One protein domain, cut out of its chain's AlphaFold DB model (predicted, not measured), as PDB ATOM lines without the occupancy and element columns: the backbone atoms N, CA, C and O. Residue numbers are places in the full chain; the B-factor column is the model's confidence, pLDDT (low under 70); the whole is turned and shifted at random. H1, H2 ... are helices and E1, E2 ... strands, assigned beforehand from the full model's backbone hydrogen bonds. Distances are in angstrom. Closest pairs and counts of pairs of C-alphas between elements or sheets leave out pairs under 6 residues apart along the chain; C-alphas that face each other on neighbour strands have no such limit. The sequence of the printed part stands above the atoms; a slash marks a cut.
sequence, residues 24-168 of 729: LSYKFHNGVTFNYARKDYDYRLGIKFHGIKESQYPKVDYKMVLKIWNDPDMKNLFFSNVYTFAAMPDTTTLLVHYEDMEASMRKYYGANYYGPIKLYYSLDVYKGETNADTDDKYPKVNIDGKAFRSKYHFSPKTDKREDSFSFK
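What this domain is: This is residues 24 to 168 of the 729 residues of the protein "SUMF1/EgtB/PvdO family nonheme iron enzyme" of Prevotella copri (UniProt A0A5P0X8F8). Two strongly twisted sheets make a sandwich, partly face to face with their strands crossed at 72 degrees: a branched sheet of E3, E4, E6, E7, E8 and E9, and a smaller sheet of E1, E2 and E5. H1 packs beside E4 and E2 near one end of the long axis, and the loop of residues 129 to 139 reaches out at the other end. The printed part has 145 residues, with named elements in the order E1 E2 E3 E4 E5 H1 E6 E7 E8 E9, and its class is mostly strand. Neighbour strands are antiparallel in both sheets, and the smaller one has the order E1, E2, E5. The whole is compact, with a radius of gyration of the C-alphas of 16.4 A and spans of 52 by 38 by 28 A.

Where its parts are: In the branched sheet, E6 is residues 117 to 128, 35.7 A long, from C-alpha 117 at (-60.103, -93.837, 25.373). E3 is residues 62 to 69, 22.8 A, and E4 residues 77 to 85, 23.7 A. E8, residues 146 to 154, 21.8 A, bends by 65 degrees at residue 151. E7 is residues 140 to 143 and E9 residues 164 to 167, ending at C-alpha 167 at (-62.784, -97.966, 27.437). In the other sheet, E1, residues 24 to 35, 25.7 A, begins at C-alpha 24 at (-80.754, -95.119, 36.269) and bends by 86 degrees at residue 31. E2 is residues 40 to 50, 31.4 A, and E5 residues 91 to 97, 19.6 A. H1 is residues 98 to 109, 16.1 A.

How they stand to each other: E3 lies on one side of E6, with N 65 and O 124 2.8 A apart. E8 and E9 lie on the other side of E6, with N 123 and O 154 2.9 A apart for E8 and N 119 and O 165 2.9 A for E9. E3 and E4 form a hairpin, with N 64 and O 83 at 2.8 A. E7 and E8 form another, with N 141 and O 148 at 2.8 A. E1 and E2 are a hairpin too, with N 27 and O 46 at 2.8 A, and E5 pairs with E2 through N 45 and O 94 at 2.9 A. Between the sheets, the closest C-alphas of E4 and E5 are those of Tyr 83 and Leu 94, 7.6 A apart. H1 is on the branched sheet, at a height over the sheet of 8.4 A and over none of its strands, and it only grazes the other sheet with residues 98 to 101. In H1 every O i to N i+4 pair is within hydrogen-bond range.

The domain as a whole: The two C-alphas farthest apart, those of Tyr 113 and Asp 133, are 51.8 A apart. The printed part has no cut. The links E2 to E3 and E6 to E7 are long, with 11 residues each. The mean pLDDT of the printed part is 70.0, and 69 residues are under 70, among them residues 24 to 40 and 145 to 168.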
ATOM      1  N   LEU A  24     -81.522 -94.034  36.876       65.00
ATOM      2  CA  LEU A  24     -80.754 -95.119  36.269       65.00
ATOM      3  C   LEU A  24     -79.416 -95.258  36.989       65.00
ATOM      4  O   LEU A  24     -78.722 -94.268  37.196       65.00
ATOM      5  N   SER A  25     -79.024 -96.483  37.325       67.19
ATOM      6  CA  SER A  25     -77.626 -96.793  37.632       67.19
ATOM      7  C   SER A  25     -77.084 -97.776  36.613       67.19
ATOM      8  O   SER A  25     -77.803 -98.679  36.179       67.19
ATOM      9  N   TYR A  26     -75.808 -97.636  36.289       69.19
ATOM     10  CA  TYR A  26     -75.136 -98.454  35.297       69.19
ATOM     11  C   TYR A  26     -73.827 -99.012  35.850       69.19
ATOM     12  O   TYR A  26     -73.249 -98.489  36.805       69.19
ATOM     13  N   LYS A  27     -73.357-100.092  35.235       69.69
ATOM     14  CA  LYS A  27     -72.043-100.672  35.490       69.69
ATOM     15  C   LYS A  27     -71.489-101.215  34.184       69.69
ATOM     16  O   LYS A  27     -71.965-102.235  33.689       69.69
ATOM     17  N   PHE A  28     -70.478-100.545  33.641       68.62
ATOM     18  CA  PHE A  28     -69.708-101.103  32.537       68.62
ATOM     19  C   PHE A  28     -68.732-102.140  33.094       68.62
ATOM     20  O   PHE A  28     -67.978-101.861  34.031       68.62
ATOM     21  N   HIS A  29     -68.784-103.359  32.572       64.69
ATOM     22  CA  HIS A  29     -67.866-104.411  32.974       64.69
ATOM     23  C   HIS A  29     -66.587-104.312  32.144       64.69
ATOM     24  O   HIS A  29     -66.611-104.429  30.923       64.69
ATOM     25  N   ASN A  30     -65.463-104.123  32.833       55.66
ATOM     26  CA  ASN A  30     -64.136-104.182  32.237       55.66
ATOM     27  C   ASN A  30     -63.813-105.642  31.881       55.66
ATOM     28  O   ASN A  30     -63.310-106.388  32.719       55.66
ATOM     29  N   GLY A  31     -64.205-106.058  30.678       57.12
ATOM     30  CA  GLY A  31     -63.974-107.390  30.126       57.12
ATOM     31  C   GLY A  31     -65.022-107.753  29.075       57.12
ATOM     32  O   GLY A  31     -66.177-107.331  29.169       57.12
ATOM     33  N   VAL A  32     -64.613-108.546  28.090       59.69
ATOM     34  CA  VAL A  32     -65.517-109.124  27.091       59.69
ATOM     35  C   VAL A  32     -66.095-110.454  27.573       59.69
ATOM     36  O   VAL A  32     -65.590-111.081  28.505       59.69
ATOM     37  N   THR A  33     -67.207-110.881  26.996       62.41
ATOM     38  CA  THR A  33     -67.836-112.182  27.249       62.41
ATOM     39  C   THR A  33     -68.200-112.802  25.916       62.41
ATOM     40  O   THR A  33     -68.819-112.137  25.099       62.41
ATOM     41  N   PHE A  34     -67.812-114.054  25.690       60.84
ATOM     42  CA  PHE A  34     -68.088-114.718  24.423       60.84
ATOM     43  C   PHE A  34     -69.589-114.973  24.236       60.84
ATOM     44  O   PHE A  34     -70.272-115.471  25.138       60.84
ATOM     45  N   ASN A  35     -70.093-114.637  23.055       62.75
ATOM     46  CA  ASN A  35     -71.457-114.853  22.609       62.75
ATOM     47  C   ASN A  35     -71.500-116.027  21.627       62.75
ATOM     48  O   ASN A  35     -71.318-115.871  20.421       62.75
ATOM     49  N   TYR A  36     -71.831-117.206  22.149       57.69
ATOM     50  CA  TYR A  36     -71.912-118.453  21.379       57.69
ATOM     51  C   TYR A  36     -72.868-118.401  20.180       57.69
ATOM     52  O   TYR A  36     -72.659-119.108  19.202       57.69
ATOM     53  N   ALA A  37     -73.922-117.581  20.233       64.94
ATOM     54  CA  ALA A  37     -74.882-117.492  19.134       64.94
ATOM     55  C   ALA A  37     -74.331-116.703  17.938       64.94
ATOM     56  O   ALA A  37     -74.774-116.919  16.812       64.94
ATOM     57  N   ARG A  38     -73.399-115.779  18.189       59.59
ATOM     58  CA  ARG A  38     -72.778-114.925  17.168       59.59
ATOM     59  C   ARG A  38     -71.350-115.336  16.825       59.59
ATOM     60  O   ARG A  38     -70.848-114.887  15.809       59.59
ATOM     61  N   LYS A  39     -70.741-116.199  17.647       63.88
ATOM     62  CA  LYS A  39     -69.315-116.545  17.594       63.88
ATOM     63  C   LYS A  39     -68.400-115.315  17.713       63.88
ATOM     64  O   LYS A  39     -67.340-115.282  17.111       63.88
ATOM     65  N   ASP A  40     -68.821-114.332  18.507       62.72
ATOM     66  CA  ASP A  40     -68.107-113.065  18.728       62.72
ATOM     67  C   ASP A  40     -68.153-112.674  20.220       62.72
ATOM     68  O   ASP A  40     -68.815-113.326  21.032       62.72
ATOM     69  N   TYR A  41     -67.440-111.628  20.614       70.31
ATOM     70  CA  TYR A  41     -67.325-111.123  21.972       70.31
ATOM     71  C   TYR A  41     -68.262-109.939  22.241       70.31
ATOM     72  O   TYR A  41     -68.446-109.047  21.426       70.31
ATOM     73  N   ASP A  42     -68.816-109.886  23.449       74.19
ATOM     74  CA  ASP A  42     -69.689-108.807  23.904       74.19
ATOM     75  C   ASP A  42     -69.107-108.087  25.121       74.19
ATOM     76  O   ASP A  42     -68.739-108.703  26.129       74.19
ATOM     77  N   TYR A  43     -69.120-106.759  25.089       76.25
ATOM     78  CA  TYR A  43     -68.994-105.949  26.295       76.25
ATOM     79  C   TYR A  43     -70.331-105.897  27.032       76.25
ATOM     80  O   TYR A  43     -71.400-105.760  26.435       76.25
ATOM     81  N   ARG A  44     -70.279-105.965  28.365       77.44
ATOM     82  CA  ARG A  44     -71.480-105.953  29.209       77.44
ATOM     83  C   ARG A  44     -71.683-104.600  29.869       77.44
ATOM     84  O   ARG A  44     -70.896-104.189  30.726       77.44
ATOM     85  N   LEU A  45     -72.799-103.963  29.538       77.12
ATOM     86  CA  LEU A  45     -73.312-102.795  30.239       77.12
ATOM     87  C   LEU A  45     -74.495-103.218  31.116       77.12
ATOM     88  O   LEU A  45     -75.615-103.396  30.640       77.12
ATOM     89  N   GLY A  46     -74.242-103.393  32.411       73.75
ATOM     90  CA  GLY A  46     -75.287-103.659  33.394       73.75
ATOM     91  C   GLY A  46     -76.106-102.399  33.659       73.75
ATOM     92  O   GLY A  46     -75.537-101.340  33.920       73.75
ATOM     93  N   ILE A  47     -77.429-102.515  33.618       76.12
ATOM     94  CA  ILE A  47     -78.386-101.425  33.802       76.12
ATOM     95  C   ILE A  47     -79.385-101.798  34.892       76.12
ATOM     96  O   ILE A  47     -79.967-102.882  34.891       76.12
ATOM     97  N   LYS A  48     -79.614-100.872  35.820       73.62
ATOM     98  CA  LYS A  48     -80.638-100.987  36.857       73.62
ATOM     99  C   LYS A  48     -81.483 -99.726  36.897       73.62
ATOM    100  O   LYS A  48     -80.951 -98.628  37.085       73.62
ATOM    101  N   PHE A  49     -82.788 -99.909  36.757       72.81
ATOM    102  CA  PHE A  49     -83.773 -98.848  36.875       72.81
ATOM    103  C   PHE A  49     -84.239 -98.758  38.329       72.81
ATOM    104  O   PHE A  49     -84.555 -99.759  38.968       72.81
ATOM    105  N   HIS A  50     -84.271 -97.548  38.873       66.50
ATOM    106  CA  HIS A  50     -84.748 -97.268  40.223       66.50
ATOM    107  C   HIS A  50     -86.064 -96.512  40.158       66.50
ATOM    108  O   HIS A  50     -86.275 -95.689  39.269       66.50
ATOM    109  N   GLY A  51     -86.951 -96.786  41.112       61.31
ATOM    110  CA  GLY A  51     -88.266 -96.148  41.198       61.31
ATOM    111  C   GLY A  51     -89.312 -96.705  40.228       61.31
ATOM    112  O   GLY A  51     -90.481 -96.366  40.364       61.31
ATOM    113  N   ILE A  52     -88.926 -97.567  39.279       62.91
ATOM    114  CA  ILE A  52     -89.823 -98.286  38.365       62.91
ATOM    115  C   ILE A  52     -90.233 -99.603  39.040       62.91
ATOM    116  O   ILE A  52     -89.367-100.330  39.515       62.91
ATOM    117  N   LYS A  53     -91.539 -99.893  39.128       58.12
ATOM    118  CA  LYS A  53     -92.062-101.209  39.539       58.12
ATOM    119  C   LYS A  53     -92.777-101.858  38.362       58.12
ATOM    120  O   LYS A  53     -93.601-101.192  37.737       58.12
ATOM    121  N   GLU A  54     -92.543-103.147  38.119       55.62
ATOM    122  CA  GLU A  54     -93.179-103.914  37.030       55.62
ATOM    123  C   GLU A  54     -94.714-103.769  37.010       55.62
ATOM    124  O   GLU A  54     -95.318-103.601  35.955       55.62
ATOM    125  N   SER A  55     -95.355-103.699  38.184       56.97
ATOM    126  CA  SER A  55     -96.807-103.507  38.318       56.97
ATOM    127  C   SER A  55     -97.341-102.167  37.789       56.97
ATOM    128  O   SER A  55     -98.549-102.019  37.620       56.97
ATOM    129  N   GLN A  56     -96.471-101.186  37.544       60.41
ATOM    130  CA  GLN A  56     -96.831 -99.850  37.057       60.41
ATOM    131  C   GLN A  56     -96.690 -99.706  35.536       60.41
ATOM    132  O   GLN A  56     -97.040 -98.655  34.991       60.41
ATOM    133  N   TYR A  57     -96.173-100.725  34.844       66.00
ATOM    134  CA  TYR A  57     -95.913-100.677  33.410       66.00
ATOM    135  C   TYR A  57     -96.743-101.730  32.671       66.00
ATOM    136  O   TYR A  57     -96.790-102.888  33.081       66.00
ATOM    137  N   PRO A  58     -97.411-101.357  31.566       66.56
ATOM    138  CA  PRO A  58     -98.150-102.325  30.771       66.56
ATOM    139  C   PRO A  58     -97.185-103.320  30.121       66.56
ATOM    140  O   PRO A  58     -96.079-102.946  29.714       66.56
ATOM    141  N   LYS A  59     -97.636-104.573  30.000       72.62
ATOM    142  CA  LYS A  59     -96.948-105.651  29.280       72.62
ATOM    143  C   LYS A  59     -97.071-105.431  27.774       72.62
ATOM    144  O   LYS A  59     -97.948-105.990  27.123       72.62
ATOM    145  N   VAL A  60     -96.225-104.552  27.259       74.31
ATOM    146  CA  VAL A  60     -96.046-104.274  25.834       74.31
ATOM    147  C   VAL A  60     -94.574-104.320  25.483       74.31
ATOM    148  O   VAL A  60     -93.726-104.229  26.366       74.31
ATOM    149  N   ASP A  61     -94.281-104.392  24.190       79.44
ATOM    150  CA  ASP A  61     -92.916-104.301  23.699       79.44
ATOM    151  C   ASP A  61     -92.291-102.949  24.076       79.44
ATOM    152  O   ASP A  61     -92.848-101.880  23.806       79.44
ATOM    153  N   TYR A  62     -91.103-102.993  24.668       80.38
ATOM    154  CA  TYR A  62     -90.236-101.847  24.904       80.38
ATOM    155  C   TYR A  62     -89.004-101.950  24.011       80.38
ATOM    156  O   TYR A  62     -88.415-103.023  23.854       80.38
ATOM    157  N   LYS A  63     -88.585-100.812  23.459       84.31
ATOM    158  CA  LYS A  63     -87.314-100.677  22.744       84.31
ATOM    159  C   LYS A  63     -86.385 -99.793  23.559       84.31
ATOM    160  O   LYS A  63     -86.791 -98.725  24.010       84.31
ATOM    161  N   MET A  64     -85.145-100.219  23.732       84.38
ATOM    162  CA  MET A  64     -84.087 -99.407  24.326       84.38
ATOM    163  C   MET A  64     -83.028 -99.133  23.269       84.38
ATOM    164  O   MET A  64     -82.493-100.074  22.694       84.38
ATOM    165  N   VAL A  65     -82.719 -97.867  23.012       85.69
ATOM    166  CA  VAL A  65     -81.666 -97.470  22.074       85.69
ATOM    167  C   VAL A  65     -80.487 -96.950  22.881       85.69
ATOM    168  O   VAL A  65     -80.551 -95.868  23.468       85.69
ATOM    169  N   LEU A  66     -79.420 -97.743  22.937       86.00
ATOM    170  CA  LEU A  66     -78.144 -97.339  23.513       86.00
ATOM    171  C   LEU A  66     -77.361 -96.581  22.449       86.00
ATOM    172  O   LEU A  66     -77.165 -97.087  21.348       86.00
ATOM    173  N   LYS A  67     -76.879 -95.390  22.786       85.81
ATOM    174  CA  LYS A  67     -75.944 -94.624  21.961       85.81
ATOM    175  C   LYS A  67     -74.675 -94.398  22.755       85.81
ATOM    176  O   LYS A  67     -74.752 -94.022  23.924       85.81
ATOM    177  N   ILE A  68     -73.534 -94.609  22.116       85.06
ATOM    178  CA  ILE A  68     -72.216 -94.296  22.664       85.06
ATOM    179  C   ILE A  68     -71.605 -93.190  21.812       85.06
ATOM    180  O   ILE A  68     -71.769 -93.174  20.595       85.06
ATOM    181  N   TRP A  69     -70.934 -92.247  22.454       85.19
ATOM    182  CA  TRP A  69     -70.425 -91.011  21.875       85.19
ATOM    183  C   TRP A  69     -68.928 -90.890  22.147       85.19
ATOM    184  O   TRP A  69     -68.455 -91.297  23.214       85.19
ATOM    185  N   ASN A  70     -68.192 -90.327  21.190       83.94
ATOM    186  CA  ASN A  70     -66.748 -90.110  21.338       83.94
ATOM    187  C   ASN A  70     -66.410 -88.809  22.089       83.94
ATOM    188  O   ASN A  70     -65.257 -88.586  22.443       83.94
ATOM    189  N   ASP A  71     -67.413 -87.959  22.328       81.81
ATOM    190  CA  ASP A  71     -67.264 -86.638  22.922       81.81
ATOM    191  C   ASP A  71     -68.292 -86.397  24.045       81.81
ATOM    192  O   ASP A  71     -69.407 -86.929  24.001       81.81
ATOM    193  N   PRO A  72     -67.950 -85.556  25.038       75.00
ATOM    194  CA  PRO A  72     -68.839 -85.245  26.159       75.00
ATOM    195  C   PRO A  72     -70.111 -84.486  25.758       75.00
ATOM    196  O   PRO A  72     -71.108 -84.554  26.480       75.00
ATOM    197  N   ASP A  73     -70.108 -83.766  24.631       78.44
ATOM    198  CA  ASP A  73     -71.266 -82.984  24.186       78.44
ATOM    199  C   ASP A  73     -72.338 -83.848  23.498       78.44
ATOM    200  O   ASP A  73     -73.470 -83.371  23.309       78.44
ATOM    201  N   MET A  74     -72.006 -85.111  23.188       77.38
ATOM    202  CA  MET A  74     -72.813 -86.076  22.432       77.38
ATOM    203  C   MET A  74     -73.086 -85.618  20.994       77.38
ATOM    204  O   MET A  74     -74.226 -85.653  20.525       77.38
ATOM    205  N   LYS A  75     -72.052 -85.138  20.298       81.69
ATOM    206  CA  LYS A  75     -72.140 -84.678  18.898       81.69
ATOM    207  C   LYS A  75     -71.696 -85.748  17.905       81.69
ATOM    208  O   LYS A  75     -72.257 -85.858  16.817       81.69
ATOM    209  N   ASN A  76     -70.713 -86.550  18.283       83.62
ATOM    210  CA  ASN A  76     -70.067 -87.544  17.446       83.62
ATOM    211  C   ASN A  76     -70.481 -88.939  17.916       83.62
ATOM    212  O   ASN A  76     -69.926 -89.499  18.868       83.62
ATOM    213  N   LEU A  77     -71.490 -89.494  17.247       87.00
ATOM    214  CA  LEU A  77     -71.992 -90.830  17.543       87.00
ATOM    215  C   LEU A  77     -70.910 -91.874  17.245       87.00
ATOM    216  O   LEU A  77     -70.563 -92.092  16.087       87.00
ATOM    217  N   PHE A  78     -70.415 -92.526  18.294       85.69
ATOM    218  CA  PHE A  78     -69.441 -93.604  18.197       85.69
ATOM    219  C   PHE A  78     -70.117 -94.853  17.618       85.69
ATOM    220  O   PHE A  78     -69.777 -95.251  16.512       85.69
ATOM    221  N   PHE A  79     -71.166 -95.365  18.275       88.00
ATOM    222  CA  PHE A  79     -72.105 -96.343  17.701       88.00
ATOM    223  C   PHE A  79     -73.477 -96.264  18.393       88.00
ATOM    224  O   PHE A  79     -73.632 -95.607  19.429       88.00
ATOM    225  N   SER A  80     -74.482 -96.956  17.848       88.19
ATOM    226  CA  SER A  80     -75.761 -97.166  18.535       88.19
ATOM    227  C   SER A  80     -76.315 -98.565  18.316       88.19
ATOM    228  O   SER A  80     -76.165 -99.102  17.223       88.19
ATOM    229  N   ASN A  81     -77.026 -99.101  19.306       88.25
ATOM    230  CA  ASN A  81     -77.678-100.403  19.211       88.25
ATOM    231  C   ASN A  81     -79.088-100.381  19.821       88.25
ATOM    232  O   ASN A  81     -79.371 -99.596  20.733       88.25
ATOM    233  N   VAL A  82     -79.975-101.237  19.312       88.50
ATOM    234  CA  VAL A  82     -81.387-101.323  19.702       88.50
ATOM    235  C   VAL A  82     -81.665-102.663  20.375       88.50
ATOM    236  O   VAL A  82     -81.446-103.727  19.804       88.50
ATOM    237  N   TYR A  83     -82.234-102.616  21.575       87.12
ATOM    238  CA  TYR A  83     -82.611-103.784  22.369       87.12
ATOM    239  C   TYR A  83     -84.127-103.845  22.522       87.12
ATOM    240  O   TYR A  83     -84.781-102.817  22.695       87.12
ATOM    241  N   THR A  84     -84.696-105.049  22.460       86.38
ATOM    242  CA  THR A  84     -86.147-105.265  22.548       86.38
ATOM    243  C   THR A  84     -86.481-106.081  23.788       86.38
ATOM    244  O   THR A  84     -85.852-107.108  24.033       86.38
ATOM    245  N   PHE A  85     -87.490-105.650  24.539       81.88
ATOM    246  CA  PHE A  85     -87.971-106.329  25.738       81.88
ATOM    247  C   PHE A  85     -89.493-106.472  25.684       81.88
ATOM    248  O   PHE A  85     -90.179-105.516  25.345       81.88
ATOM    249  N   ALA A  86     -90.030-107.635  26.053       81.12
ATOM    250  CA  ALA A  86     -91.483-107.874  26.086       81.12
ATOM    251  C   ALA A  86     -92.203-107.155  27.251       81.12
ATOM    252  O   ALA A  86     -93.429-107.085  27.295       81.12
ATOM    253  N   ALA A  87     -91.437-106.660  28.225       78.00
ATOM    254  CA  ALA A  87     -91.885-105.841  29.344       78.00
ATOM    255  C   ALA A  87     -90.703-105.006  29.862       78.00
ATOM    256  O   ALA A  87     -89.548-105.335  29.589       78.00
ATOM    257  N   MET A  88     -90.976-103.934  30.608       77.69
ATOM    258  CA  MET A  88     -89.925-103.091  31.185       77.69
ATOM    259  C   MET A  88     -89.177-103.855  32.294       77.69
ATOM    260  O   MET A  88     -89.813-104.209  33.287       77.69
ATOM    261  N   PRO A  89     -87.859-104.107  32.166       75.62
ATOM    262  CA  PRO A  89     -87.105-104.826  33.186       75.62
ATOM    263  C   PRO A  89     -86.689-103.908  34.347       75.62
ATOM    264  O   PRO A  89     -86.286-102.766  34.124       75.62
ATOM    265  N   ASP A  90     -86.676-104.433  35.575       73.00
ATOM    266  CA  ASP A  90     -86.108-103.738  36.745       73.00
ATOM    267  C   ASP A  90     -84.567-103.650  36.652       73.00
ATOM    268  O   ASP A  90     -83.945-102.625  36.955       73.00
ATOM    269  N   THR A  91     -83.934-104.727  36.180       75.56
ATOM    270  CA  THR A  91     -82.499-104.812  35.876       75.56
ATOM    271  C   THR A  91     -82.278-105.572  34.580       75.56
ATOM    272  O   THR A  91     -82.913-106.602  34.359       75.56
ATOM    273  N   THR A  92     -81.345-105.119  33.753       79.69
ATOM    274  CA  THR A  92     -80.970-105.797  32.510       79.69
ATOM    275  C   THR A  92     -79.484-105.618  32.219       79.69
ATOM    276  O   THR A  92     -78.833-104.749  32.793       79.69
ATOM    277  N   THR A  93     -78.925-106.445  31.345       83.19
ATOM    278  CA  THR A  93     -77.568-106.261  30.819       83.19
ATOM    279  C   THR A  93     -77.671-106.061  29.320       83.19
ATOM    280  O   THR A  93     -78.196-106.924  28.621       83.19
ATOM    281  N   LEU A  94     -77.184-104.922  28.835       85.31
ATOM    282  CA  LEU A  94     -77.056-104.665  27.408       85.31
ATOM    283  C   LEU A  94     -75.707-105.198  26.933       85.31
ATOM    284  O   LEU A  94     -74.675-104.941  27.559       85.31
ATOM    285  N   LEU A  95     -75.743-105.955  25.841       84.38
ATOM    286  CA  LEU A  95     -74.566-106.525  25.194       84.38
ATOM    287  C   LEU A  95     -74.156-105.627  24.032       84.38
ATOM    288  O   LEU A  95     -74.948-105.406  23.113       84.38
ATOM    289  N   VAL A  96     -72.962-105.054  24.121       81.00
ATOM    290  CA  VAL A  96     -72.354-104.230  23.076       81.00
ATOM    291  C   VAL A  96     -71.382-105.113  22.304       81.00
ATOM    292  O   VAL A  96     -70.381-105.535  22.884       81.00
ATOM    293  N   HIS A  97     -71.684-105.357  21.026       81.81
ATOM    294  CA  HIS A  97     -70.889-106.239  20.166       81.81
ATOM    295  C   HIS A  97     -69.487-105.674  19.987       81.81
ATOM    296  O   HIS A  97     -69.297-104.459  19.859       81.81
ATOM    297  N   TYR A  98     -68.505-106.561  20.019       74.56
ATOM    298  CA  TYR A  98     -67.104-106.205  19.883       74.56
ATOM    299  C   TYR A  98     -66.813-105.595  18.510       74.56
ATOM    300  O   TYR A  98     -66.224-104.513  18.454       74.56
ATOM    301  N   GLU A  99     -67.289-106.211  17.427       76.31
ATOM    302  CA  GLU A  99     -67.081-105.704  16.064       76.31
ATOM    303  C   GLU A  99     -67.628-104.279  15.870       76.31
ATOM    304  O   GLU A  99     -66.994-103.452  15.214       76.31
ATOM    305  N   ASP A 100     -68.759-103.940  16.502       79.75
ATOM    306  CA  ASP A 100     -69.324-102.582  16.457       79.75
ATOM    307  C   ASP A 100     -68.364-101.559  17.089       79.75
ATOM    308  O   ASP A 100     -68.197-100.437  16.588       79.75
ATOM    309  N   MET A 101     -67.701-101.942  18.187       78.56
ATOM    310  CA  MET A 101     -66.677-101.120  18.832       78.56
ATOM    311  C   MET A 101     -65.440-101.012  17.945       78.56
ATOM    312  O   MET A 101     -64.931 -99.909  17.748       78.56
ATOM    313  N   GLU A 102     -64.975-102.118  17.368       74.25
ATOM    314  CA  GLU A 102     -63.788-102.155  16.514       74.25
ATOM    315  C   GLU A 102     -63.958-101.325  15.231       74.25
ATOM    316  O   GLU A 102     -63.102-100.501  14.891       74.25
ATOM    317  N   ALA A 103     -65.088-101.473  14.541       79.69
ATOM    318  CA  ALA A 103     -65.412-100.707  13.343       79.69
ATOM    319  C   ALA A 103     -65.459 -99.201  13.642       79.69
ATOM    320  O   ALA A 103     -64.926 -98.382  12.886       79.69
ATOM    321  N   SER A 104     -66.041 -98.829  14.784       82.56
ATOM    322  CA  SER A 104     -66.089 -97.441  15.250       82.56
ATOM    323  C   SER A 104     -64.693 -96.908  15.580       82.56
ATOM    324  O   SER A 104     -64.356 -95.781  15.212       82.56
ATOM    325  N   MET A 105     -63.836 -97.726  16.192       76.88
ATOM    326  CA  MET A 105     -62.438 -97.383  16.459       76.88
ATOM    327  C   MET A 105     -61.663 -97.100  15.172       76.88
ATOM    328  O   MET A 105     -61.062 -96.032  15.040       76.88
ATOM    329  N   ARG A 106     -61.738 -97.999  14.184       75.25
ATOM    330  CA  ARG A 106     -61.091 -97.809  12.874       75.25
ATOM    331  C   ARG A 106     -61.585 -96.549  12.179       75.25
ATOM    332  O   ARG A 106     -60.782 -95.798  11.635       75.25
ATOM    333  N   LYS A 107     -62.888 -96.280  12.244       81.88
ATOM    334  CA  LYS A 107     -63.497 -95.079  11.659       81.88
ATOM    335  C   LYS A 107     -62.966 -93.784  12.280       81.88
ATOM    336  O   LYS A 107     -62.705 -92.835  11.547       81.88
ATOM    337  N   TYR A 108     -62.855 -93.717  13.607       78.25
ATOM    338  CA  TYR A 108     -62.500 -92.476  14.306       78.25
ATOM    339  C   TYR A 108     -60.996 -92.276  14.496       78.25
ATOM    340  O   TYR A 108     -60.544 -91.133  14.524       78.25
ATOM    341  N   TYR A 109     -60.230 -93.361  14.605       74.25
ATOM    342  CA  TYR A 109     -58.812 -93.317  14.968       74.25
ATOM    343  C   TYR A 109     -57.896 -93.973  13.930       74.25
ATOM    344  O   TYR A 109     -56.681 -93.919  14.071       74.25
ATOM    345  N   GLY A 110     -58.441 -94.581  12.871       68.56
ATOM    346  CA  GLY A 110     -57.651 -95.205  11.803       68.56
ATOM    347  C   GLY A 110     -57.016 -96.547  12.175       68.56
ATOM    348  O   GLY A 110     -56.401 -97.175  11.315       68.56
ATOM    349  N   ALA A 111     -57.181 -97.007  13.418       65.12
ATOM    350  CA  ALA A 111     -56.748 -98.320  13.880       65.12
ATOM    351  C   ALA A 111     -57.589 -98.810  15.069       65.12
ATOM    352  O   ALA A 111     -58.317 -98.035  15.692       65.12
ATOM    353  N   ASN A 112     -57.474-100.096  15.399       62.25
ATOM    354  CA  ASN A 112     -58.218-100.722  16.491       62.25
ATOM    355  C   ASN A 112     -57.452-100.771  17.833       62.25
ATOM    356  O   ASN A 112     -58.078-101.063  18.837       62.25
ATOM    357  N   TYR A 113     -56.166-100.402  17.903       62.41
ATOM    358  CA  TYR A 113     -55.312-100.513  19.107       62.41
ATOM    359  C   TYR A 113     -55.113 -99.214  19.920       62.41
ATOM    360  O   TYR A 113     -54.212 -99.126  20.758       62.41
ATOM    361  N   TYR A 114     -55.930 -98.186  19.686       64.56
ATOM    362  CA  TYR A 114     -55.844 -96.919  20.421       64.56
ATOM    363  C   TYR A 114     -56.397 -97.062  21.850       64.56
ATOM    364  O   TYR A 114     -57.532 -97.503  22.044       64.56
ATOM    365  N   GLY A 115     -55.633 -96.653  22.869       64.50
ATOM    366  CA  GLY A 115     -56.102 -96.719  24.257       64.50
ATOM    367  C   GLY A 115     -55.164 -96.093  25.299       64.50
ATOM    368  O   GLY A 115     -53.966 -95.984  25.053       64.50
ATOM    369  N   PRO A 116     -55.682 -95.707  26.484       64.06
ATOM    370  CA  PRO A 116     -57.091 -95.735  26.907       64.06
ATOM    371  C   PRO A 116     -57.922 -94.584  26.304       64.06
ATOM    372  O   PRO A 116     -57.460 -93.449  26.237       64.06
ATOM    373  N   ILE A 117     -59.176 -94.854  25.910       71.56
ATOM    374  CA  ILE A 117     -60.103 -93.837  25.373       71.56
ATOM    375  C   ILE A 117     -61.269 -93.637  26.330       71.56
ATOM    376  O   ILE A 117     -61.808 -94.583  26.903       71.56
ATOM    377  N   LYS A 118     -61.694 -92.386  26.497       75.25
ATOM    378  CA  LYS A 118     -62.882 -92.038  27.272       75.25
ATOM    379  C   LYS A 118     -64.097 -91.944  26.338       75.25
ATOM    380  O   LYS A 118     -64.089 -91.145  25.410       75.25
ATOM    381  N   LEU A 119     -65.125 -92.753  26.596       78.69
ATOM    382  CA  LEU A 119     -66.385 -92.778  25.843       78.69
ATOM    383  C   LEU A 119     -67.560 -92.361  26.734       78.69
ATOM    384  O   LEU A 119     -67.517 -92.514  27.957       78.69
ATOM    385  N   TYR A 120     -68.624 -91.861  26.112       79.38
ATOM    386  CA  TYR A 120     -69.834 -91.358  26.773       79.38
ATOM    387  C   TYR A 120     -71.054 -92.123  26.268       79.38
ATOM    388  O   TYR A 120     -71.012 -92.669  25.172       79.38
ATOM    389  N   TYR A 121     -72.155 -92.175  27.017       77.56
ATOM    390  CA  TYR A 121     -73.344 -92.914  26.576       77.56
ATOM    391  C   TYR A 121     -74.658 -92.184  26.887       77.56
ATOM    392  O   TYR A 121     -74.730 -91.317  27.756       77.56
ATOM    393  N   SER A 122     -75.715 -92.557  26.168       78.69
ATOM    394  CA  SER A 122     -77.103 -92.168  26.435       78.69
ATOM    395  C   SER A 122     -78.050 -93.327  26.121       78.69
ATOM    396  O   SER A 122     -77.759 -94.129  25.231       78.69
ATOM    397  N   LEU A 123     -79.190 -93.398  26.809       78.31
ATOM    398  CA  LEU A 123     -80.189 -94.452  26.627       78.31
ATOM    399  C   LEU A 123     -81.580 -93.855  26.383       78.31
ATOM    400  O   LEU A 123     -82.128 -93.168  27.246       78.31
ATOM    401  N   ASP A 124     -82.169 -94.169  25.234       78.19
ATOM    402  CA  ASP A 124     -83.556 -93.823  24.908       78.19
ATOM    403  C   ASP A 124     -84.462 -95.033  25.156       78.19
ATOM    404  O   ASP A 124     -84.196 -96.112  24.628       78.19
ATOM    405  N   VAL A 125     -85.539 -94.878  25.935       77.06
ATOM    406  CA  VAL A 125     -86.512 -95.955  26.193       77.06
ATOM    407  C   VAL A 125     -87.867 -95.615  25.576       77.06
ATOM    408  O   VAL A 125     -88.515 -94.619  25.925       77.06
ATOM    409  N   TYR A 126     -88.318 -96.492  24.685       76.25
ATOM    410  CA  TYR A 126     -89.565 -96.386  23.944       76.25
ATOM    411  C   TYR A 126     -90.554 -97.461  24.385       76.25
ATOM    412  O   TYR A 126     -90.188 -98.623  24.565       76.25
ATOM    413  N   LYS A 127     -91.819 -97.067  24.521       75.25
ATOM    414  CA  LYS A 127     -92.946 -97.936  24.871       75.25
ATOM    415  C   LYS A 127     -93.777 -98.220  23.611       75.25
ATOM    416  O   LYS A 127     -94.039 -97.299  22.832       75.25
ATOM    417  N   GLY A 128     -94.204 -99.468  23.422       70.38
ATOM    418  CA  GLY A 128     -95.166 -99.867  22.390       70.38
ATOM    419  C   GLY A 128     -96.581 -99.325  22.639       70.38
ATOM    420  O   GLY A 128     -96.954 -99.018  23.775       70.38
ATOM    421  N   GLU A 129     -97.370 -99.180  21.572       67.56
ATOM    422  CA  GLU A 129     -98.743 -98.656  21.643       67.56
ATOM    423  C   GLU A 129     -99.672 -99.613  22.422       67.56
ATOM    424  O   GLU A 129     -99.654-100.823  22.204       67.56
ATOM    425  N   THR A 130    -100.484 -99.074  23.347       57.28
ATOM    426  CA  THR A 130    -101.434 -99.856  24.175       57.28
ATOM    427  C   THR A 130    -102.907 -99.704  23.769       57.28
ATOM    428  O   THR A 130    -103.781-100.153  24.504       57.28
ATOM    429  N   ASN A 131    -103.205 -99.079  22.620       58.59
ATOM    430  CA  ASN A 131    -104.561 -98.670  22.199       58.59
ATOM    431  C   ASN A 131    -105.316 -97.809  23.240       58.59
ATOM    432  O   ASN A 131    -106.542 -97.742  23.216       58.59
ATOM    433  N   ALA A 132    -104.604 -97.156  24.164       57.72
ATOM    434  CA  ALA A 132    -105.186 -96.313  25.203       57.72
ATOM    435  C   ALA A 132    -105.074 -94.827  24.820       57.72
ATOM    436  O   ALA A 132    -103.979 -94.367  24.499       57.72
ATOM    437  N   ASP A 133    -106.158 -94.055  24.975       52.50
ATOM    438  CA  ASP A 133    -106.253 -92.606  24.657       52.50
ATOM    439  C   ASP A 133    -105.193 -91.716  25.346       52.50
ATOM    440  O   ASP A 133    -105.021 -90.539  25.034       52.50
ATOM    441  N   THR A 134    -104.457 -92.260  26.316       56.09
ATOM    442  CA  THR A 134    -103.405 -91.549  27.060       56.09
ATOM    443  C   THR A 134    -102.034 -91.553  26.370       56.09
ATOM    444  O   THR A 134    -101.151 -90.803  26.795       56.09
ATOM    445  N   ASP A 135    -101.847 -92.345  25.308       54.00
ATOM    446  CA  ASP A 135    -100.556 -92.523  24.627       54.00
ATOM    447  C   ASP A 135    -100.224 -91.384  23.627       54.00
ATOM    448  O   ASP A 135     -99.053 -91.168  23.310       54.00
ATOM    449  N   ASP A 136    -101.201 -90.582  23.183       59.62
ATOM    450  CA  ASP A 136    -101.016 -89.538  22.151       59.62
ATOM    451  C   ASP A 136    -100.235 -88.291  22.601       59.62
ATOM    452  O   ASP A 136     -99.876 -87.443  21.784       59.62
ATOM    453  N   LYS A 137     -99.906 -88.182  23.893       57.88
ATOM    454  CA  LYS A 137     -99.126 -87.059  24.452       57.88
ATOM    455  C   LYS A 137     -97.614 -87.165  24.209       57.88
ATOM    456  O   LYS A 137     -96.888 -86.232  24.542       57.88
ATOM    457  N   TYR A 138     -97.131 -88.278  23.653       59.72
ATOM    458  CA  TYR A 138     -95.706 -88.547  23.449       59.72
ATOM    459  C   TYR A 138     -95.342 -88.627  21.955       59.72
ATOM    460  O   TYR A 138     -96.117 -89.174  21.160       59.72
ATOM    461  N   PRO A 139     -94.155 -88.126  21.550       60.56
ATOM    462  CA  PRO A 139     -93.737 -88.136  20.152       60.56
ATOM    463  C   PRO A 139     -93.583 -89.567  19.627       60.56
ATOM    464  O   PRO A 139     -93.025 -90.444  20.299       60.56
ATOM    465  N   LYS A 140     -94.098 -89.781  18.412       67.94
ATOM    466  CA  LYS A 140     -94.072 -91.056  17.693       67.94
ATOM    467  C   LYS A 140     -92.731 -91.223  16.982       67.94
ATOM    468  O   LYS A 140     -92.304 -90.330  16.255       67.94
ATOM    469  N   VAL A 141     -92.087 -92.367  17.176       71.56
ATOM    470  CA  VAL A 141     -90.825 -92.739  16.530       71.56
ATOM    471  C   VAL A 141     -91.001 -94.108  15.892       71.56
ATOM    472  O   VAL A 141     -91.491 -95.034  16.532       71.56
ATOM    473  N   ASN A 142     -90.612 -94.236  14.626       73.06
ATOM    474  CA  ASN A 142     -90.636 -95.515  13.929       73.06
ATOM    475  C   ASN A 142     -89.285 -96.213  14.100       73.06
ATOM    476  O   ASN A 142     -88.255 -95.656  13.727       73.06
ATOM    477  N   ILE A 143     -89.303 -97.426  14.649       71.12
ATOM    478  CA  ILE A 143     -88.128 -98.288  14.826       71.12
ATOM    479  C   ILE A 143     -88.478 -99.646  14.214       71.12
ATOM    480  O   ILE A 143     -89.523-100.211  14.536       71.12
ATOM    481  N   ASP A 144     -87.648-100.148  13.299       70.19
ATOM    482  CA  ASP A 144     -87.864-101.416  12.577       70.19
ATOM    483  C   ASP A 144     -89.247-101.517  11.895       70.19
ATOM    484  O   ASP A 144     -89.907-102.554  11.926       70.19
ATOM    485  N   GLY A 145     -89.744-100.407  11.335       65.00
ATOM    486  CA  GLY A 145     -91.057-100.351  10.675       65.00
ATOM    487  C   GLY A 145     -92.267-100.384  11.619       65.00
ATOM    488  O   GLY A 145     -93.402-100.364  11.148       65.00
ATOM    489  N   LYS A 146     -92.053-100.394  12.942       65.75
ATOM    490  CA  LYS A 146     -93.109-100.321  13.959       65.75
ATOM    491  C   LYS A 146     -93.112 -98.968  14.662       65.75
ATOM    492  O   LYS A 146     -92.070 -98.372  14.928       65.75
ATOM    493  N   ALA A 147     -94.314 -98.507  14.980       66.00
ATOM    494  CA  ALA A 147     -94.549 -97.285  15.722       66.00
ATOM    495  C   ALA A 147     -94.295 -97.477  17.222       66.00
ATOM    496  O   ALA A 147     -94.914 -98.328  17.857       66.00
ATOM    497  N   PHE A 148     -93.445 -96.634  17.797       66.94
ATOM    498  CA  PHE A 148     -93.221 -96.548  19.234       66.94
ATOM    499  C   PHE A 148     -93.415 -95.119  19.723       66.94
ATOM    500  O   PHE A 148     -93.302 -94.161  18.955       66.94
ATOM    501  N   ARG A 149     -93.679 -94.953  21.019       66.75
ATOM    502  CA  ARG A 149     -93.772 -93.629  21.642       66.75
ATOM    503  C   ARG A 149     -92.688 -93.463  22.695       66.75
ATOM    504  O   ARG A 149     -92.427 -94.370  23.489       66.75
ATOM    505  N   SER A 150     -92.000 -92.324  22.660       60.78
ATOM    506  CA  SER A 150     -90.912 -92.034  23.601       60.78
ATOM    507  C   SER A 150     -91.473 -91.879  25.005       60.78
ATOM    508  O   SER A 150     -92.371 -91.062  25.200       60.78
ATOM    509  N   LYS A 151     -90.920 -92.596  25.989       63.81
ATOM    510  CA  LYS A 151     -91.311 -92.380  27.387       63.81
ATOM    511  C   LYS A 151     -90.204 -91.751  28.228       63.81
ATOM    512  O   LYS A 151     -90.543 -90.907  29.046       63.81
ATOM    513  N   TYR A 152     -88.917 -92.040  28.010       61.00
ATOM    514  CA  TYR A 152     -87.838 -91.436  28.814       61.00
ATOM    515  C   TYR A 152     -86.503 -91.367  28.056       61.00
ATOM    516  O   TYR A 152     -86.054 -92.367  27.496       61.00
ATOM    517  N   HIS A 153     -85.862 -90.193  28.076       65.81
ATOM    518  CA  HIS A 153     -84.478 -89.993  27.641       65.81
ATOM    519  C   HIS A 153     -83.579 -89.976  28.876       65.81
ATOM    520  O   HIS A 153     -83.711 -89.090  29.725       65.81
ATOM    521  N   PHE A 154     -82.678 -90.946  28.986       64.06
ATOM    522  CA  PHE A 154     -81.672 -90.978  30.039       64.06
ATOM    523  C   PHE A 154     -80.351 -90.494  29.452       64.06
ATOM    524  O   PHE A 154     -79.680 -91.207  28.700       64.06
ATOM    525  N   SER A 155     -79.988 -89.261  29.794       57.12
ATOM    526  CA  SER A 155     -78.708 -88.662  29.433       57.12
ATOM    527  C   SER A 155     -78.070 -88.010  30.656       57.12
ATOM    528  O   SER A 155     -78.775 -87.338  31.414       57.12
ATOM    529  N   PRO A 156     -76.745 -88.136  30.837       50.41
ATOM    530  CA  PRO A 156     -76.008 -87.450  31.900       50.41
ATOM    531  C   PRO A 156     -76.094 -85.912  31.893       50.41
ATOM    532  O   PRO A 156     -75.545 -85.264  32.782       50.41
ATOM    533  N   LYS A 157     -76.802 -85.289  30.937       45.00
ATOM    534  CA  LYS A 157     -77.019 -83.830  30.917       45.00
ATOM    535  C   LYS A 157     -77.860 -83.304  32.086       45.00
ATOM    536  O   LYS A 157     -77.826 -82.102  32.342       45.00
ATOM    537  N   THR A 158     -78.574 -84.152  32.824       44.78
ATOM    538  CA  THR A 158     -79.345 -83.728  34.001       44.78
ATOM    539  C   THR A 158     -78.820 -84.399  35.269       44.78
ATOM    540  O   THR A 158     -79.010 -85.595  35.454       44.78
ATOM    541  N   ASP A 159     -78.208 -83.581  36.132       41.66
ATOM    542  CA  ASP A 159     -77.641 -83.875  37.459       41.66
ATOM    543  C   ASP A 159     -76.228 -84.489  37.529       41.66
ATOM    544  O   ASP A 159     -76.008 -85.632  37.907       41.66
ATOM    545  N   LYS A 160     -75.242 -83.615  37.277       42.03
ATOM    546  CA  LYS A 160     -73.909 -83.562  37.913       42.03
ATOM    547  C   LYS A 160     -73.273 -84.915  38.290       42.03
ATOM    548  O   LYS A 160     -73.144 -85.225  39.477       42.03
ATOM    549  N   ARG A 161     -72.692 -85.593  37.297       38.34
ATOM    550  CA  ARG A 161     -71.251 -85.923  37.209       38.34
ATOM    551  C   ARG A 161     -70.944 -86.629  35.884       38.34
ATOM    552  O   ARG A 161     -71.824 -87.093  35.177       38.34
ATOM    553  N   GLU A 162     -69.664 -86.608  35.557       47.53
ATOM    554  CA  GLU A 162     -68.982 -87.119  34.372       47.53
ATOM    555  C   GLU A 162     -69.225 -88.622  34.112       47.53
ATOM    556  O   GLU A 162     -68.346 -89.448  34.362       47.53
ATOM    557  N   ASP A 163     -70.390 -89.001  33.581       54.19
ATOM    558  CA  ASP A 163     -70.685 -90.393  33.202       54.19
ATOM    559  C   ASP A 163     -70.036 -90.756  31.859       54.19
ATOM    560  O   ASP A 163     -70.669 -90.988  30.828       54.19
ATOM    561  N   SER A 164     -68.712 -90.766  31.892       57.19
ATOM    562  CA  SER A 164     -67.851 -91.349  30.880       57.19
ATOM    563  C   SER A 164     -67.271 -92.645  31.418       57.19
ATOM    564  O   SER A 164     -66.835 -92.678  32.572       57.19
ATOM    565  N   PHE A 165     -67.176 -93.684  30.598       60.16
ATOM    566  CA  PHE A 165     -66.375 -94.851  30.946       60.16
ATOM    567  C   PHE A 165     -65.066 -94.812  30.160       60.16
ATOM    568  O   PHE A 165     -65.025 -94.464  28.981       60.16
ATOM    569  N   SER A 166     -63.965 -95.125  30.842       57.31
ATOM    570  CA  SER A 166     -62.688 -95.345  30.167       57.31
ATOM    571  C   SER A 166     -62.736 -96.729  29.542       57.31
ATOM    572  O   SER A 166     -62.693 -97.739  30.246       57.31
ATOM    573  N   PHE A 167     -62.882 -96.760  28.227       59.44
ATOM    574  CA  PHE A 167     -62.784 -97.966  27.437       59.44
ATOM    575  C   PHE A 167     -61.301 -98.266  27.211       59.44
ATOM    576  O   PHE A 167     -60.566 -97.486  26.600       59.44
ATOM    577  N   LYS A 168     -60.846 -99.379  27.786       56.22
ATOM    578  CA  LYS A 168     -59.464 -99.848  27.671       56.22
ATOM    579  C   LYS A 168     -59.428-100.995  26.683       56.22
ATOM    580  O   LYS A 168     -60.265-101.893  26.760       56.22
TER     581      LYS A 168